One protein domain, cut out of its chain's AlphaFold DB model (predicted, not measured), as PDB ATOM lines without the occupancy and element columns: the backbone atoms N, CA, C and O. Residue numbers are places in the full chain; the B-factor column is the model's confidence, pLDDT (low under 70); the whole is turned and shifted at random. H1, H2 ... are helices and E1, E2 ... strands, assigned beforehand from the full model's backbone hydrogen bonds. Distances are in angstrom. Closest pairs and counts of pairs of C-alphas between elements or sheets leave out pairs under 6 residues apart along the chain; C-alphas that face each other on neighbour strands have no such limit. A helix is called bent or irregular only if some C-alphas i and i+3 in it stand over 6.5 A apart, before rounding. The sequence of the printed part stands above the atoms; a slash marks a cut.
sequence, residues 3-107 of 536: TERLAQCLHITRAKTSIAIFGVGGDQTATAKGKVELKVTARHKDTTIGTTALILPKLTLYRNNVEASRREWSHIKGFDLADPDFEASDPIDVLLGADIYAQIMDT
ATOM      1  N   THR A   3     274.361 233.288 257.807       88.56
ATOM      2  CA  THR A   3     273.938 232.074 258.517       88.56
ATOM      3  C   THR A   3     272.418 231.903 258.499       88.56
ATOM      4  O   THR A   3     271.649 232.864 258.550       88.56
ATOM      5  N   GLU A   4     271.965 230.650 258.484       87.06
ATOM      6  CA  GLU A   4     270.550 230.298 258.640       87.06
ATOM      7  C   GLU A   4     269.980 230.871 259.946       87.06
ATOM      8  O   GLU A   4     268.887 231.433 259.944       87.06
ATOM      9  N   ARG A   5     270.756 230.812 261.039       86.88
ATOM     10  CA  ARG A   5     270.378 231.367 262.345       86.88
ATOM     11  C   ARG A   5     270.070 232.860 262.261       86.88
ATOM     12  O   ARG A   5     268.981 233.267 262.656       86.88
ATOM     13  N   LEU A   6     270.983 233.674 261.726       87.38
ATOM     14  CA  LEU A   6     270.762 235.118 261.648       87.38
ATOM     15  C   LEU A   6     269.607 235.461 260.698       87.38
ATOM     16  O   LEU A   6     268.789 236.324 261.011       87.38
ATOM     17  N   ALA A   7     269.485 234.748 259.575       87.75
ATOM     18  CA  ALA A   7     268.360 234.924 258.659       87.75
ATOM     19  C   ALA A   7     267.001 234.607 259.319       87.75
ATOM     20  O   ALA A   7     265.992 235.210 258.950       87.75
ATOM     21  N   GLN A   8     266.948 233.665 260.272       86.56
ATOM     22  CA  GLN A   8     265.760 233.397 261.096       86.56
ATOM     23  C   GLN A   8     265.516 234.519 262.108       86.56
ATOM     24  O   GLN A   8     264.408 235.045 262.153       86.56
ATOM     25  N   CYS A   9     266.543 234.914 262.866       87.44
ATOM     26  CA  CYS A   9     266.437 235.954 263.894       87.44
ATOM     27  C   CYS A   9     265.976 237.305 263.333       87.44
ATOM     28  O   CYS A   9     265.207 238.009 263.977       87.44
ATOM     29  N   LEU A  10     266.428 237.667 262.130       85.00
ATOM     30  CA  LEU A  10     266.062 238.928 261.481       85.00
ATOM     31  C   LEU A  10     264.729 238.862 260.717       85.00
ATOM     32  O   LEU A  10     264.323 239.861 260.130       85.00
ATOM     33  N   HIS A  11     264.063 237.700 260.679       86.12
ATOM     34  CA  HIS A  11     262.816 237.479 259.937       86.12
ATOM     35  C   HIS A  11     262.865 237.958 258.472       86.12
ATOM     36  O   HIS A  11     261.877 238.443 257.917       86.12
ATOM     37  N   ILE A  12     264.026 237.822 257.822       86.00
ATOM     38  CA  ILE A  12     264.233 238.346 256.469       86.00
ATOM     39  C   ILE A  12     263.506 237.463 255.453       86.00
ATOM     40  O   ILE A  12     263.545 236.232 255.522       86.00
ATOM     41  N   THR A  13     262.866 238.102 254.472       88.38
ATOM     42  CA  THR A  13     262.184 237.411 253.372       88.38
ATOM     43  C   THR A  13     263.184 236.635 252.518       88.38
ATOM     44  O   THR A  13     264.208 237.166 252.089       88.38
ATOM     45  N   ARG A  14     262.875 235.363 252.258       90.19
ATOM     46  CA  ARG A  14     263.785 234.410 251.611       90.19
ATOM     47  C   ARG A  14     263.325 234.097 250.201       90.19
ATOM     48  O   ARG A  14     262.151 233.812 249.980       90.19
ATOM     49  N   ALA A  15     264.269 234.041 249.274       88.69
ATOM     50  CA  ALA A  15     264.048 233.480 247.950       88.69
ATOM     51  C   ALA A  15     264.709 232.100 247.852       88.69
ATOM     52  O   ALA A  15     265.836 231.904 248.316       88.69
ATOM     53  N   LYS A  16     264.015 231.139 247.230       87.38
ATOM     54  CA  LYS A  16     264.604 229.835 246.901       87.38
ATOM     55  C   LYS A  16     265.716 230.022 245.868       87.38
ATOM     56  O   LYS A  16     265.573 230.808 244.934       87.38
ATOM     57  N   THR A  17     266.810 229.293 246.034       83.00
ATOM     58  CA  THR A  17     267.907 229.233 245.060       83.00
ATOM     59  C   THR A  17     268.562 227.853 245.113       83.00
ATOM     60  O   THR A  17     268.290 227.081 246.027       83.00
ATOM     61  N   SER A  18     269.409 227.522 244.146       81.50
ATOM     62  CA  SER A  18     270.265 226.336 244.202       81.50
ATOM     63  C   SER A  18     271.605 226.697 243.585       81.50
ATOM     64  O   SER A  18     271.732 226.774 242.368       81.50
ATOM     65  N   ILE A  19     272.571 227.040 244.436       73.88
ATOM     66  CA  ILE A  19     273.897 227.499 244.010       73.88
ATOM     67  C   ILE A  19     274.942 226.619 244.685       73.88
ATOM     68  O   ILE A  19     275.013 226.576 245.916       73.88
ATOM     69  N   ALA A  20     275.735 225.915 243.879       66.31
ATOM     70  CA  ALA A  20     276.905 225.186 244.347       66.31
ATOM     71  C   ALA A  20     277.987 226.178 244.792       66.31
ATOM     72  O   ALA A  20     278.235 227.186 244.131       66.31
ATOM     73  N   ILE A  21     278.608 225.899 245.931       64.31
ATOM     74  CA  ILE A  21     279.681 226.701 246.505       64.31
ATOM     75  C   ILE A  21     280.946 225.869 246.451       64.31
ATOM     76  O   ILE A  21     280.961 224.735 246.928       64.31
ATOM     77  N   PHE A  22     281.992 226.454 245.885       59.53
ATOM     78  CA  PHE A  22     283.299 225.834 245.746       59.53
ATOM     79  C   PHE A  22     284.272 226.479 246.729       59.53
ATOM     80  O   PHE A  22     284.254 227.697 246.923       59.53
ATOM     81  N   GLY A  23     285.065 225.649 247.401       54.50
ATOM     82  CA  GLY A  23     286.137 226.098 248.281       54.50
ATOM     83  C   GLY A  23     287.396 226.478 247.503       54.50
ATOM     84  O   GLY A  23     287.487 226.294 246.287       54.50
ATOM     85  N   VAL A  24     288.394 226.984 248.226       41.38
ATOM     86  CA  VAL A  24     289.760 227.093 247.699       41.38
ATOM     87  C   VAL A  24     290.236 225.676 247.348       41.38
ATOM     88  O   VAL A  24     290.114 224.786 248.181       41.38
ATOM     89  N   GLY A  25     290.697 225.461 246.111       35.44
ATOM     90  CA  GLY A  25     291.031 224.130 245.574       35.44
ATOM     91  C   GLY A  25     290.018 223.558 244.572       35.44
ATOM     92  O   GLY A  25     290.298 222.548 243.942       35.44
ATOM     93  N   GLY A  26     288.871 224.217 244.357       36.62
ATOM     94  CA  GLY A  26     287.906 223.825 243.319       36.62
ATOM     95  C   GLY A  26     286.922 222.725 243.724       36.62
ATOM     96  O   GLY A  26     286.020 222.415 242.948       36.62
ATOM     97  N   ASP A  27     287.024 222.200 244.946       44.91
ATOM     98  CA  ASP A  27     286.072 221.233 245.491       44.91
ATOM     99  C   ASP A  27     284.741 221.888 245.866       44.91
ATOM    100  O   ASP A  27     284.692 222.972 246.462       44.91
ATOM    101  N   GLN A  28     283.633 221.211 245.559       55.41
ATOM    102  CA  GLN A  28     282.308 221.654 245.979       55.41
ATOM    103  C   GLN A  28     282.145 221.447 247.492       55.41
ATOM    104  O   GLN A  28     282.038 220.324 247.977       55.41
ATOM    105  N   THR A  29     282.074 222.541 248.245       61.06
ATOM    106  CA  THR A  29     282.010 222.533 249.715       61.06
ATOM    107  C   THR A  29     280.585 222.594 250.255       61.06
ATOM    108  O   THR A  29     280.320 222.106 251.353       61.06
ATOM    109  N   ALA A  30     279.644 223.183 249.509       69.38
ATOM    110  CA  ALA A  30     278.241 223.261 249.913       69.38
ATOM    111  C   ALA A  30     277.298 223.526 248.730       69.38
ATOM    112  O   ALA A  30     277.716 223.836 247.618       69.38
ATOM    113  N   THR A  31     275.989 223.447 248.987       74.62
ATOM    114  CA  THR A  31     274.950 223.968 248.086       74.62
ATOM    115  C   THR A  31     274.014 224.879 248.873       74.62
ATOM    116  O   THR A  31     273.324 224.421 249.787       74.62
ATOM    117  N   ALA A  32     273.963 226.162 248.520       81.25
ATOM    118  CA  ALA A  32     273.020 227.108 249.104       81.25
ATOM    119  C   ALA A  32     271.624 226.907 248.505       81.25
ATOM    120  O   ALA A  32     271.448 226.968 247.287       81.25
ATOM    121  N   LYS A  33     270.626 226.693 249.373       81.69
ATOM    122  CA  LYS A  33     269.217 226.471 248.987       81.69
ATOM    123  C   LYS A  33     268.331 227.719 249.113       81.69
ATOM    124  O   LYS A  33     267.172 227.722 248.694       81.69
ATOM    125  N   GLY A  34     268.865 228.785 249.701       84.69
ATOM    126  CA  GLY A  34     268.158 230.045 249.907       84.69
ATOM    127  C   GLY A  34     269.080 231.245 249.751       84.69
ATOM    128  O   GLY A  34     270.296 231.139 249.923       84.69
ATOM    129  N   LYS A  35     268.493 232.390 249.414       90.31
ATOM    130  CA  LYS A  35     269.158 233.694 249.401       90.31
ATOM    131  C   LYS A  35     268.261 234.761 250.021       90.31
ATOM    132  O   LYS A  35     267.036 234.621 250.012       90.31
ATOM    133  N   VAL A  36     268.876 235.821 250.527       92.19
ATOM    134  CA  VAL A  36     268.203 237.000 251.083       92.19
ATOM    135  C   VAL A  36     268.813 238.277 250.520       92.19
ATOM    136  O   VAL A  36     269.997 238.308 250.190       92.19
ATOM    137  N   GLU A  37     268.006 239.329 250.442       90.19
ATOM    138  CA  GLU A  37     268.480 240.689 250.192       90.19
ATOM    139  C   GLU A  37     268.802 241.361 251.529       90.19
ATOM    140  O   GLU A  37     267.984 241.356 252.451       90.19
ATOM    141  N   LEU A  38     269.999 241.928 251.635       87.62
ATOM    142  CA  LEU A  38     270.512 242.603 252.821       87.62
ATOM    143  C   LEU A  38     270.856 244.051 252.492       87.62
ATOM    144  O   LEU A  38     271.340 244.371 251.406       87.62
ATOM    145  N   LYS A  39     270.671 244.924 253.478       87.94
ATOM    146  CA  LYS A  39     271.241 246.270 253.486       87.94
ATOM    147  C   LYS A  39     272.184 246.376 254.675       87.94
ATOM    148  O   LYS A  39     271.765 246.152 255.806       87.94
ATOM    149  N   VAL A  40     273.445 246.693 254.410       86.06
ATOM    150  CA  VAL A  40     274.487 246.887 255.422       86.06
ATOM    151  C   VAL A  40     274.750 248.380 255.537       86.06
ATOM    152  O   VAL A  40     275.143 249.006 254.556       86.06
ATOM    153  N   THR A  41     274.526 248.953 256.716       86.69
ATOM    154  CA  THR A  41     274.732 250.385 256.972       86.69
ATOM    155  C   THR A  41     275.936 250.579 257.879       86.69
ATOM    156  O   THR A  41     276.097 249.859 258.863       86.69
ATOM    157  N   ALA A  42     276.792 251.543 257.544       83.44
ATOM    158  CA  ALA A  42     277.935 251.889 258.373       83.44
ATOM    159  C   ALA A  42     277.464 252.485 259.711       83.44
ATOM    160  O   ALA A  42     276.571 253.321 259.754       83.44
ATOM    161  N   ARG A  43     278.095 252.087 260.818       81.69
ATOM    162  CA  ARG A  43     277.696 252.529 262.165       81.69
ATOM    163  C   ARG A  43     277.899 254.030 262.410       81.69
ATOM    164  O   ARG A  43     277.153 254.636 263.168       81.69
ATOM    165  N   HIS A  44     278.917 254.609 261.777       80.69
ATOM    166  CA  HIS A  44     279.366 255.988 262.011       80.69
ATOM    167  C   HIS A  44     279.279 256.871 260.753       80.69
ATOM    168  O   HIS A  44     279.839 257.965 260.724       80.69
ATOM    169  N   LYS A  45     278.627 256.389 259.686       75.31
ATOM    170  CA  LYS A  45     278.430 257.119 258.426       75.31
ATOM    171  C   LYS A  45     277.056 256.779 257.854       75.31
ATOM    172  O   LYS A  45     276.653 255.623 257.904       75.31
ATOM    173  N   ASP A  46     276.416 257.727 257.178       79.81
ATOM    174  CA  ASP A  46     275.148 257.504 256.459       79.81
ATOM    175  C   ASP A  46     275.368 256.797 255.109       79.81
ATOM    176  O   ASP A  46     274.918 257.234 254.051       79.81
ATOM    177  N   THR A  47     276.146 255.715 255.114       82.31
ATOM    178  CA  THR A  47     276.437 254.910 253.924       82.31
ATOM    179  C   THR A  47     275.800 253.540 254.074       82.31
ATOM    180  O   THR A  47     276.111 252.807 255.013       82.31
ATOM    181  N   THR A  48     274.945 253.179 253.119       87.00
ATOM    182  CA  THR A  48     274.273 251.878 253.066       87.00
ATOM    183  C   THR A  48     274.625 251.154 251.775       87.00
ATOM    184  O   THR A  48     274.530 251.718 250.687       87.00
ATOM    185  N   ILE A  49     274.988 249.881 251.896       85.56
ATOM    186  CA  ILE A  49     275.313 248.993 250.782       85.56
ATOM    187  C   ILE A  49     274.248 247.898 250.713       85.56
ATOM    188  O   ILE A  49     274.016 247.183 251.687       85.56
ATOM    189  N   GLY A  50     273.589 247.770 249.561       85.44
ATOM    190  CA  GLY A  50     272.693 246.649 249.270       85.44
ATOM    191  C   GLY A  50     273.472 245.447 248.737       85.44
ATOM    192  O   GLY A  50     274.382 245.614 247.926       85.44
ATOM    193  N   THR A  51     273.133 244.240 249.180       85.69
ATOM    194  CA  THR A  51     273.761 243.005 248.699       85.69
ATOM    195  C   THR A  51     272.836 241.799 248.829       85.69
ATOM    196  O   THR A  51     272.026 241.718 249.750       85.69
ATOM    197  N   THR A  52     273.014 240.815 247.954       86.69
ATOM    198  CA  THR A  52     272.360 239.512 248.062       86.69
ATOM    199  C   THR A  52     273.275 238.536 248.800       86.69
ATOM    200  O   THR A  52     274.413 238.299 248.392       86.69
ATOM    201  N   ALA A  53     272.778 237.895 249.855       88.12
ATOM    202  CA  ALA A  53     273.519 236.878 250.594       88.12
ATOM    203  C   ALA A  53     272.906 235.487 250.420       88.12
ATOM    204  O   ALA A  53     271.711 235.282 250.626       88.12
ATOM    205  N   LEU A  54     273.752 234.508 250.094       89.62
ATOM    206  CA  LEU A  54     273.397 233.090 250.165       89.62
ATOM    207  C   LEU A  54     273.269 232.656 251.623       89.62
ATOM    208  O   LEU A  54     274.134 232.996 252.438       89.62
ATOM    209  N   ILE A  55     272.208 231.909 251.920       88.69
ATOM    210  CA  ILE A  55     271.945 231.350 253.243       88.69
ATOM    211  C   ILE A  55     272.673 230.015 253.365       88.69
ATOM    212  O   ILE A  55     272.502 229.126 252.523       88.69
ATOM    213  N   LEU A  56     273.456 229.872 254.429       86.19
ATOM    214  CA  LEU A  56     274.176 228.647 254.752       86.19
ATOM    215  C   LEU A  56     273.941 228.236 256.207       86.19
ATOM    216  O   LEU A  56     273.848 229.102 257.074       86.19
ATOM    217  N   PRO A  57     273.905 226.927 256.521       80.50
ATOM    218  CA  PRO A  57     273.787 226.467 257.906       80.50
ATOM    219  C   PRO A  57     274.929 226.973 258.796       80.50
ATOM    220  O   PRO A  57     274.723 227.253 259.974       80.50
ATOM    221  N   LYS A  58     276.133 227.109 258.225       77.31
ATOM    222  CA  LYS A  58     277.344 227.575 258.903       77.31
ATOM    223  C   LYS A  58     278.263 228.268 257.894       77.31
ATOM    224  O   LYS A  58     278.392 227.776 256.776       77.31
ATOM    225  N   LEU A  59     278.885 229.388 258.277       73.44
ATOM    226  CA  LEU A  59     279.804 230.139 257.405       73.44
ATOM    227  C   LEU A  59     281.279 229.804 257.633       73.44
ATOM    228  O   LEU A  59     282.061 229.841 256.691       73.44
ATOM    229  N   THR A  60     281.665 229.470 258.864       66.19
ATOM    230  CA  THR A  60     283.060 229.198 259.223       66.19
ATOM    231  C   THR A  60     283.196 227.921 260.050       66.19
ATOM    232  O   THR A  60     282.288 227.519 260.783       66.19
ATOM    233  N   LEU A  61     284.342 227.244 259.933       56.19
ATOM    234  CA  LEU A  61     284.689 226.092 260.775       56.19
ATOM    235  C   LEU A  61     285.390 226.501 262.081       56.19
ATOM    236  O   LEU A  61     285.419 225.696 263.009       56.19
ATOM    237  N   TYR A  62     285.888 227.739 262.165       52.31
ATOM    238  CA  TYR A  62     286.649 228.253 263.301       52.31
ATOM    239  C   TYR A  62     285.846 228.175 264.609       52.31
ATOM    240  O   TYR A  62     284.729 228.678 264.705       52.31
ATOM    241  N   ARG A  63     286.432 227.512 265.610       48.38
ATOM    242  CA  ARG A  63     285.986 227.483 267.015       48.38
ATOM    243  C   ARG A  63     287.082 227.951 267.982       48.38
ATOM    244  O   ARG A  63     286.907 227.836 269.188       48.38
ATOM    245  N   ASN A  64     288.209 228.445 267.468       44.25
ATOM    246  CA  ASN A  64     289.337 228.832 268.307       44.25
ATOM    247  C   ASN A  64     289.208 230.304 268.701       44.25
ATOM    248  O   ASN A  64     289.188 231.176 267.832       44.25
ATOM    249  N   ASN A  65     289.142 230.546 270.009       49.28
ATOM    250  CA  ASN A  65     289.243 231.866 270.618       49.28
ATOM    251  C   ASN A  65     290.666 232.386 270.409       49.28
ATOM    252  O   ASN A  65     291.597 231.924 271.063       49.28
ATOM    253  N   VAL A  66     290.841 233.320 269.480       52.34
ATOM    254  CA  VAL A  66     292.053 234.138 269.441       52.34
ATOM    255  C   VAL A  66     291.793 235.315 270.372       52.34
ATOM    256  O   VAL A  66     290.917 236.127 270.088       52.34
ATOM    257  N   GLU A  67     292.521 235.402 271.485       53.28
ATOM    258  CA  GLU A  67     292.529 236.613 272.310       53.28
ATOM    259  C   GLU A  67     293.223 237.729 271.518       53.28
ATOM    260  O   GLU A  67     294.449 237.825 271.469       53.28
ATOM    261  N   ALA A  68     292.438 238.553 270.825       56.47
ATOM    262  CA  ALA A  68     292.937 239.776 270.216       56.47
ATOM    263  C   ALA A  68     293.070 240.854 271.304       56.47
ATOM    264  O   ALA A  68     292.155 241.035 272.099       56.47
ATOM    265  N   SER A  69     294.196 241.578 271.343       60.88
ATOM    266  CA  SER A  69     294.367 242.725 272.244       60.88
ATOM    267  C   SER A  69     294.571 244.026 271.475       60.88
ATOM    268  O   SER A  69     295.612 244.263 270.856       60.88
ATOM    269  N   ARG A  70     293.627 244.961 271.614       60.94
ATOM    270  CA  ARG A  70     293.689 246.332 271.079       60.94
ATOM    271  C   ARG A  70     294.919 247.103 271.568       60.94
ATOM    272  O   ARG A  70     295.306 248.096 270.949       60.94
ATOM    273  N   ARG A  71     295.540 246.672 272.676       60.78
ATOM    274  CA  ARG A  71     296.731 247.311 273.269       60.78
ATOM    275  C   ARG A  71     297.947 247.265 272.344       60.78
ATOM    276  O   ARG A  71     298.767 248.180 272.406       60.78
ATOM    277  N   GLU A  72     298.029 246.275 271.460       62.12
ATOM    278  CA  GLU A  72     299.156 246.097 270.537       62.12
ATOM    279  C   GLU A  72     299.053 246.994 269.291       62.12
ATOM    280  O   GLU A  72     300.051 247.267 268.623       62.12
ATOM    281  N   TRP A  73     297.863 247.518 268.970       72.06
ATOM    282  CA  TRP A  73     297.624 248.257 267.726       72.06
ATOM    283  C   TRP A  73     297.572 249.773 267.948       72.06
ATOM    284  O   TRP A  73     296.563 250.447 267.731       72.06
ATOM    285  N   SER A  74     298.715 250.344 268.330       75.88
ATOM    286  CA  SER A  74     298.873 251.788 268.580       75.88
ATOM    287  C   SER A  74     298.450 252.683 267.403       75.88
ATOM    288  O   SER A  74     298.010 253.812 267.602       75.88
ATOM    289  N   HIS A  75     298.528 252.171 266.176       75.75
ATOM    290  CA  HIS A  75     298.185 252.874 264.943       75.75
ATOM    291  C   HIS A  75     296.674 253.061 264.712       75.75
ATOM    292  O   HIS A  75     296.313 253.940 263.931       75.75
ATOM    293  N   ILE A  76     295.800 252.301 265.384       77.00
ATOM    294  CA  ILE A  76     294.335 252.479 265.315       77.00
ATOM    295  C   ILE A  76     293.741 253.117 266.583       77.00
ATOM    296  O   ILE A  76     292.520 253.211 266.720       77.00
ATOM    297  N   LYS A  77     294.580 253.572 267.528       77.38
ATOM    298  CA  LYS A  77     294.103 254.337 268.691       77.38
ATOM    299  C   LYS A  77     293.373 255.600 268.227       77.38
ATOM    300  O   LYS A  77     293.886 256.343 267.395       77.38
ATOM    301  N   GLY A  78     292.200 255.842 268.812       77.38
ATOM    302  CA  GLY A  78     291.367 257.012 268.519       77.38
ATOM    303  C   GLY A  78     290.440 256.868 267.309       77.38
ATOM    304  O   GLY A  78     289.782 257.842 266.966       77.38
ATOM    305  N   PHE A  79     290.369 255.691 266.675       78.50
ATOM    306  CA  PHE A  79     289.342 255.400 265.672       78.50
ATOM    307  C   PHE A  79     288.173 254.625 266.273       78.50
ATOM    308  O   PHE A  79     288.366 253.693 267.064       78.50
ATOM    309  N   ASP A  80     286.976 254.976 265.813       80.38
ATOM    310  CA  ASP A  80     285.776 254.172 265.992       80.38
ATOM    311  C   ASP A  80     285.813 253.001 265.007       80.38
ATOM    312  O   ASP A  80     285.844 253.181 263.787       80.38
ATOM    313  N   LEU A  81     285.876 251.785 265.547       78.38
ATOM    314  CA  LEU A  81     285.885 250.564 264.749       78.38
ATOM    315  C   LEU A  81     284.457 250.198 264.333       78.38
ATOM    316  O   LEU A  81     283.494 250.462 265.055       78.38
ATOM    317  N   ALA A  82     284.332 249.564 263.162       76.44
ATOM    318  CA  ALA A  82     283.049 249.065 262.667       76.44
ATOM    319  C   ALA A  82     282.417 248.059 263.643       76.44
ATOM    320  O   ALA A  82     281.203 248.071 263.829       76.44
ATOM    321  N   ASP A  83     283.267 247.263 264.291       75.88
ATOM    322  CA  ASP A  83     282.928 246.417 265.422       75.88
ATOM    323  C   ASP A  83     283.692 246.918 266.668       75.88
ATOM    324  O   ASP A  83     284.925 246.832 266.701       75.88
ATOM    325  N   PRO A  84     283.009 247.524 267.659       76.69
ATOM    326  CA  PRO A  84     283.648 247.962 268.899       76.69
ATOM    327  C   PRO A  84     284.099 246.786 269.769       76.69
ATOM    328  O   PRO A  84     285.031 246.959 270.555       76.69
ATOM    329  N   ASP A  85     283.468 245.626 269.587       74.56
ATOM    330  CA  ASP A  85     283.623 244.412 270.377       74.56
ATOM    331  C   ASP A  85     284.327 243.327 269.547       74.56
ATOM    332  O   ASP A  85     284.127 242.144 269.773       74.56
ATOM    333  N   PHE A  86     285.197 243.710 268.601       73.19
ATOM    334  CA  PHE A  86     285.897 242.785 267.692       73.19
ATOM    335  C   PHE A  86     286.765 241.715 268.393       73.19
ATOM    336  O   PHE A  86     287.258 240.797 267.740       73.19
ATOM    337  N   GLU A  87     287.003 241.863 269.701       66.75
ATOM    338  CA  GLU A  87     287.685 240.893 270.570       66.75
ATOM    339  C   GLU A  87     286.726 239.809 271.108       66.75
ATOM    340  O   GLU A  87     287.169 238.836 271.721       66.75
ATOM    341  N   ALA A  88     285.415 239.961 270.903       69.69
ATOM    342  CA  ALA A  88     284.403 239.007 271.324       69.69
ATOM    343  C   ALA A  88     284.469 237.714 270.497       69.69
ATOM    344  O   ALA A  88     284.812 237.699 269.316       69.69
ATOM    345  N   SER A  89     284.109 236.599 271.132       67.00
ATOM    346  CA  SER A  89     284.154 235.252 270.537       67.00
ATOM    347  C   SER A  89     282.835 234.842 269.870       67.00
ATOM    348  O   SER A  89     282.552 233.652 269.698       67.00
ATOM    349  N   ASP A  90     282.010 235.820 269.491       72.06
ATOM    350  CA  ASP A  90     280.719 235.565 268.870       72.06
ATOM    351  C   ASP A  90     280.869 234.875 267.500       72.06
ATOM    352  O   ASP A  90     281.792 235.152 266.727       72.06
ATOM    353  N   PRO A  91     279.959 233.948 267.153       72.44
ATOM    354  CA  PRO A  91     279.995 233.273 265.864       72.44
ATOM    355  C   PRO A  91     279.765 234.250 264.700       72.44
ATOM    356  O   PRO A  91     278.854 235.074 264.721       72.44
ATOM    357  N   ILE A  92     280.539 234.083 263.622       79.88
ATOM    358  CA  ILE A  92     280.408 234.897 262.406       79.88
ATOM    359  C   ILE A  92     279.103 234.556 261.678       79.88
ATOM    360  O   ILE A  92     278.964 233.483 261.081       79.88
ATOM    361  N   ASP A  93     278.166 235.502 261.671       84.62
ATOM    362  CA  ASP A  93     276.867 235.332 261.017       84.62
ATOM    363  C   ASP A  93     276.781 235.882 259.594       84.62
ATOM    364  O   ASP A  93     275.906 235.475 258.827       84.62
ATOM    365  N   VAL A  94     277.671 236.802 259.227       86.12
ATOM    366  CA  VAL A  94     277.701 237.427 257.903       86.12
ATOM    367  C   VAL A  94     279.134 237.448 257.394       86.12
ATOM    368  O   VAL A  94     280.031 237.955 258.056       86.12
ATOM    369  N   LEU A  95     279.337 236.928 256.184       83.88
ATOM    370  CA  LEU A  95     280.600 237.023 255.458       83.88
ATOM    371  C   LEU A  95     280.410 237.957 254.262       83.88
ATOM    372  O   LEU A  95     279.613 237.660 253.362       83.88
ATOM    373  N   LEU A  96     281.135 239.072 254.246       81.31
ATOM    374  CA  LEU A  96     281.115 240.027 253.141       81.31
ATOM    375  C   LEU A  96     282.167 239.619 252.106       81.31
ATOM    376  O   LEU A  96     283.339 239.457 252.437       81.31
ATOM    377  N   GLY A  97     281.736 239.410 250.864       69.44
ATOM    378  CA  GLY A  97     282.628 239.006 249.783       69.44
ATOM    379  C   GLY A  97     283.523 240.147 249.294       69.44
ATOM    380  O   GLY A  97     283.333 241.320 249.632       69.44
ATOM    381  N   ALA A  98     284.495 239.805 248.443       64.81
ATOM    382  CA  ALA A  98     285.403 240.773 247.821       64.81
ATOM    383  C   ALA A  98     284.666 241.842 246.981       64.81
ATOM    384  O   ALA A  98     285.148 242.961 246.803       64.81
ATOM    385  N   ASP A  99     283.472 241.509 246.493       63.38
ATOM    386  CA  ASP A  99     282.549 242.394 245.784       63.38
ATOM    387  C   ASP A  99     281.990 243.530 246.660       63.38
ATOM    388  O   ASP A  99     281.726 244.625 246.150       63.38
ATOM    389  N   ILE A 100     281.853 243.292 247.968       71.12
ATOM    390  CA  ILE A 100     281.433 244.282 248.969       71.12
ATOM    391  C   ILE A 100     282.654 244.974 249.583       71.12
ATOM    392  O   ILE A 100     282.622 246.180 249.816       71.12
ATOM    393  N   TYR A 101     283.757 244.244 249.785       70.38
ATOM    394  CA  TYR A 101     285.003 244.782 250.343       70.38
ATOM    395  C   TYR A 101     285.458 246.068 249.632       70.38
ATOM    396  O   TYR A 101     285.740 247.078 250.275       70.38
ATOM    397  N   ALA A 102     285.434 246.079 248.296       65.38
ATOM    398  CA  ALA A 102     285.823 247.246 247.500       65.38
ATOM    399  C   ALA A 102     284.903 248.477 247.675       65.38
ATOM    400  O   ALA A 102     285.305 249.586 247.315       65.38
ATOM    401  N   GLN A 103     283.683 248.292 248.190       71.00
ATOM    402  CA  GLN A 103     282.720 249.364 248.476       71.00
ATOM    403  C   GLN A 103     282.883 249.923 249.895       71.00
ATOM    404  O   GLN A 103     282.575 251.087 250.125       71.00
ATOM    405  N   ILE A 104     283.386 249.107 250.827       74.31
ATOM    406  CA  ILE A 104     283.641 249.500 252.222       74.31
ATOM    407  C   ILE A 104     284.948 250.296 252.345       74.31
ATOM    408  O   ILE A 104     285.053 251.198 253.174       74.31
ATOM    409  N   MET A 105     285.950 249.972 251.524       70.50
ATOM    410  CA  MET A 105     287.275 250.589 251.595       70.50
ATOM    411  C   MET A 105     287.271 252.054 251.122       70.50
ATOM    412  O   MET A 105     286.998 252.351 249.954       70.50
ATOM    413  N   ASP A 106     287.636 252.960 252.031       67.44
ATOM    414  CA  ASP A 106     287.778 254.402 251.789       67.44
ATOM    415  C   ASP A 106     289.207 254.778 251.330       67.44
ATOM    416  O   ASP A 106     290.122 253.947 251.315       67.44
ATOM    417  N   THR A 107     289.422 256.029 250.919       57.59
ATOM    418  CA  THR A 107     290.748 256.539 250.535       57.59
ATOM    419  C   THR A 107     291.651 256.764 251.747       57.59
ATOM    420  O   THR A 107     291.268 257.439 252.699       57.59
TER     421      THR A 107
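What this domain is: This is residues 3 to 107 of the 536 residues of the protein "uncharacterized protein LOC107218400" of Neodiprion lecontei (UniProt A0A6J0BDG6). A strongly twisted sheet of three bent strands makes a curved wall, and a long link, residues 57 to 97, loops far out from it and back; its residues 71 to 79 stick out. The short helix H1 packs on the sheet, and the short H2 only grazes it. The printed part has 105 residues, with named elements in the order H1, E1, E2, E3, H2; the sheet order is E1, E2, E3, antiparallel. The class is mixed, helices and strands, with under half of the residues in named elements. The whole is loose, with a radius of gyration of the C-alphas of 16.1 A and spans of 45 by 34 by 28 A.

How they stand to each other: H1, residues 4 to 9, is on the sheet of E1, residues 14 to 22, E2, residues 28 to 41, and E3, residues 48 to 56. Its height over the sheet is 9.6 A, and its closest C-alphas with E3 are those of Glu 4 and Leu 56, 5.6 A apart. It is only just over E2 and E3, with 3 of its C-alphas falling on each, and runs along the strands, at 26 degrees to E2 on the local plane. The strands form a meander, each the antiparallel neighbour of the one before. In the hairpin E1 and E2, N 15 and O 35 are 2.9 A apart, within hydrogen-bond range; in the hairpin E2 and E3, N 38 and O 51 are 2.8 A apart, also within range. H2, residues 98 to 104, only grazes the sheet; its closest C-alphas with E3 are those of Ile 49 and Gln 103, 7.8 A apart. H1 and H2 are apart. Every O i to N i+4 pair is within hydrogen-bond range in H1, and 2 of 3 in H2.

Where its parts are: H1 begins at C-alpha 4, (270.550, 230.298, 258.640), and is 8.7 A long. E1 is 22.1 A long and bends by 64 degrees at residue 17; E2 is 31.7 A long and bends by 82 degrees at residue 33; E3 is 23.3 A long and bends by 53 degrees at residue 52. H2, 9.9 A long, ends at C-alpha 104, (283.641, 249.500, 252.222).

The domain as a whole: The C-alphas farthest apart, of Lys 16 and Ser 74, are 46.1 A apart. The printed part has no cut, and the link E3 to H2 is long, with 41 residues. The mean pLDDT of the printed part is 74.2, and 33 residues are under 70, among them residues 20 to 30 and 60 to 72.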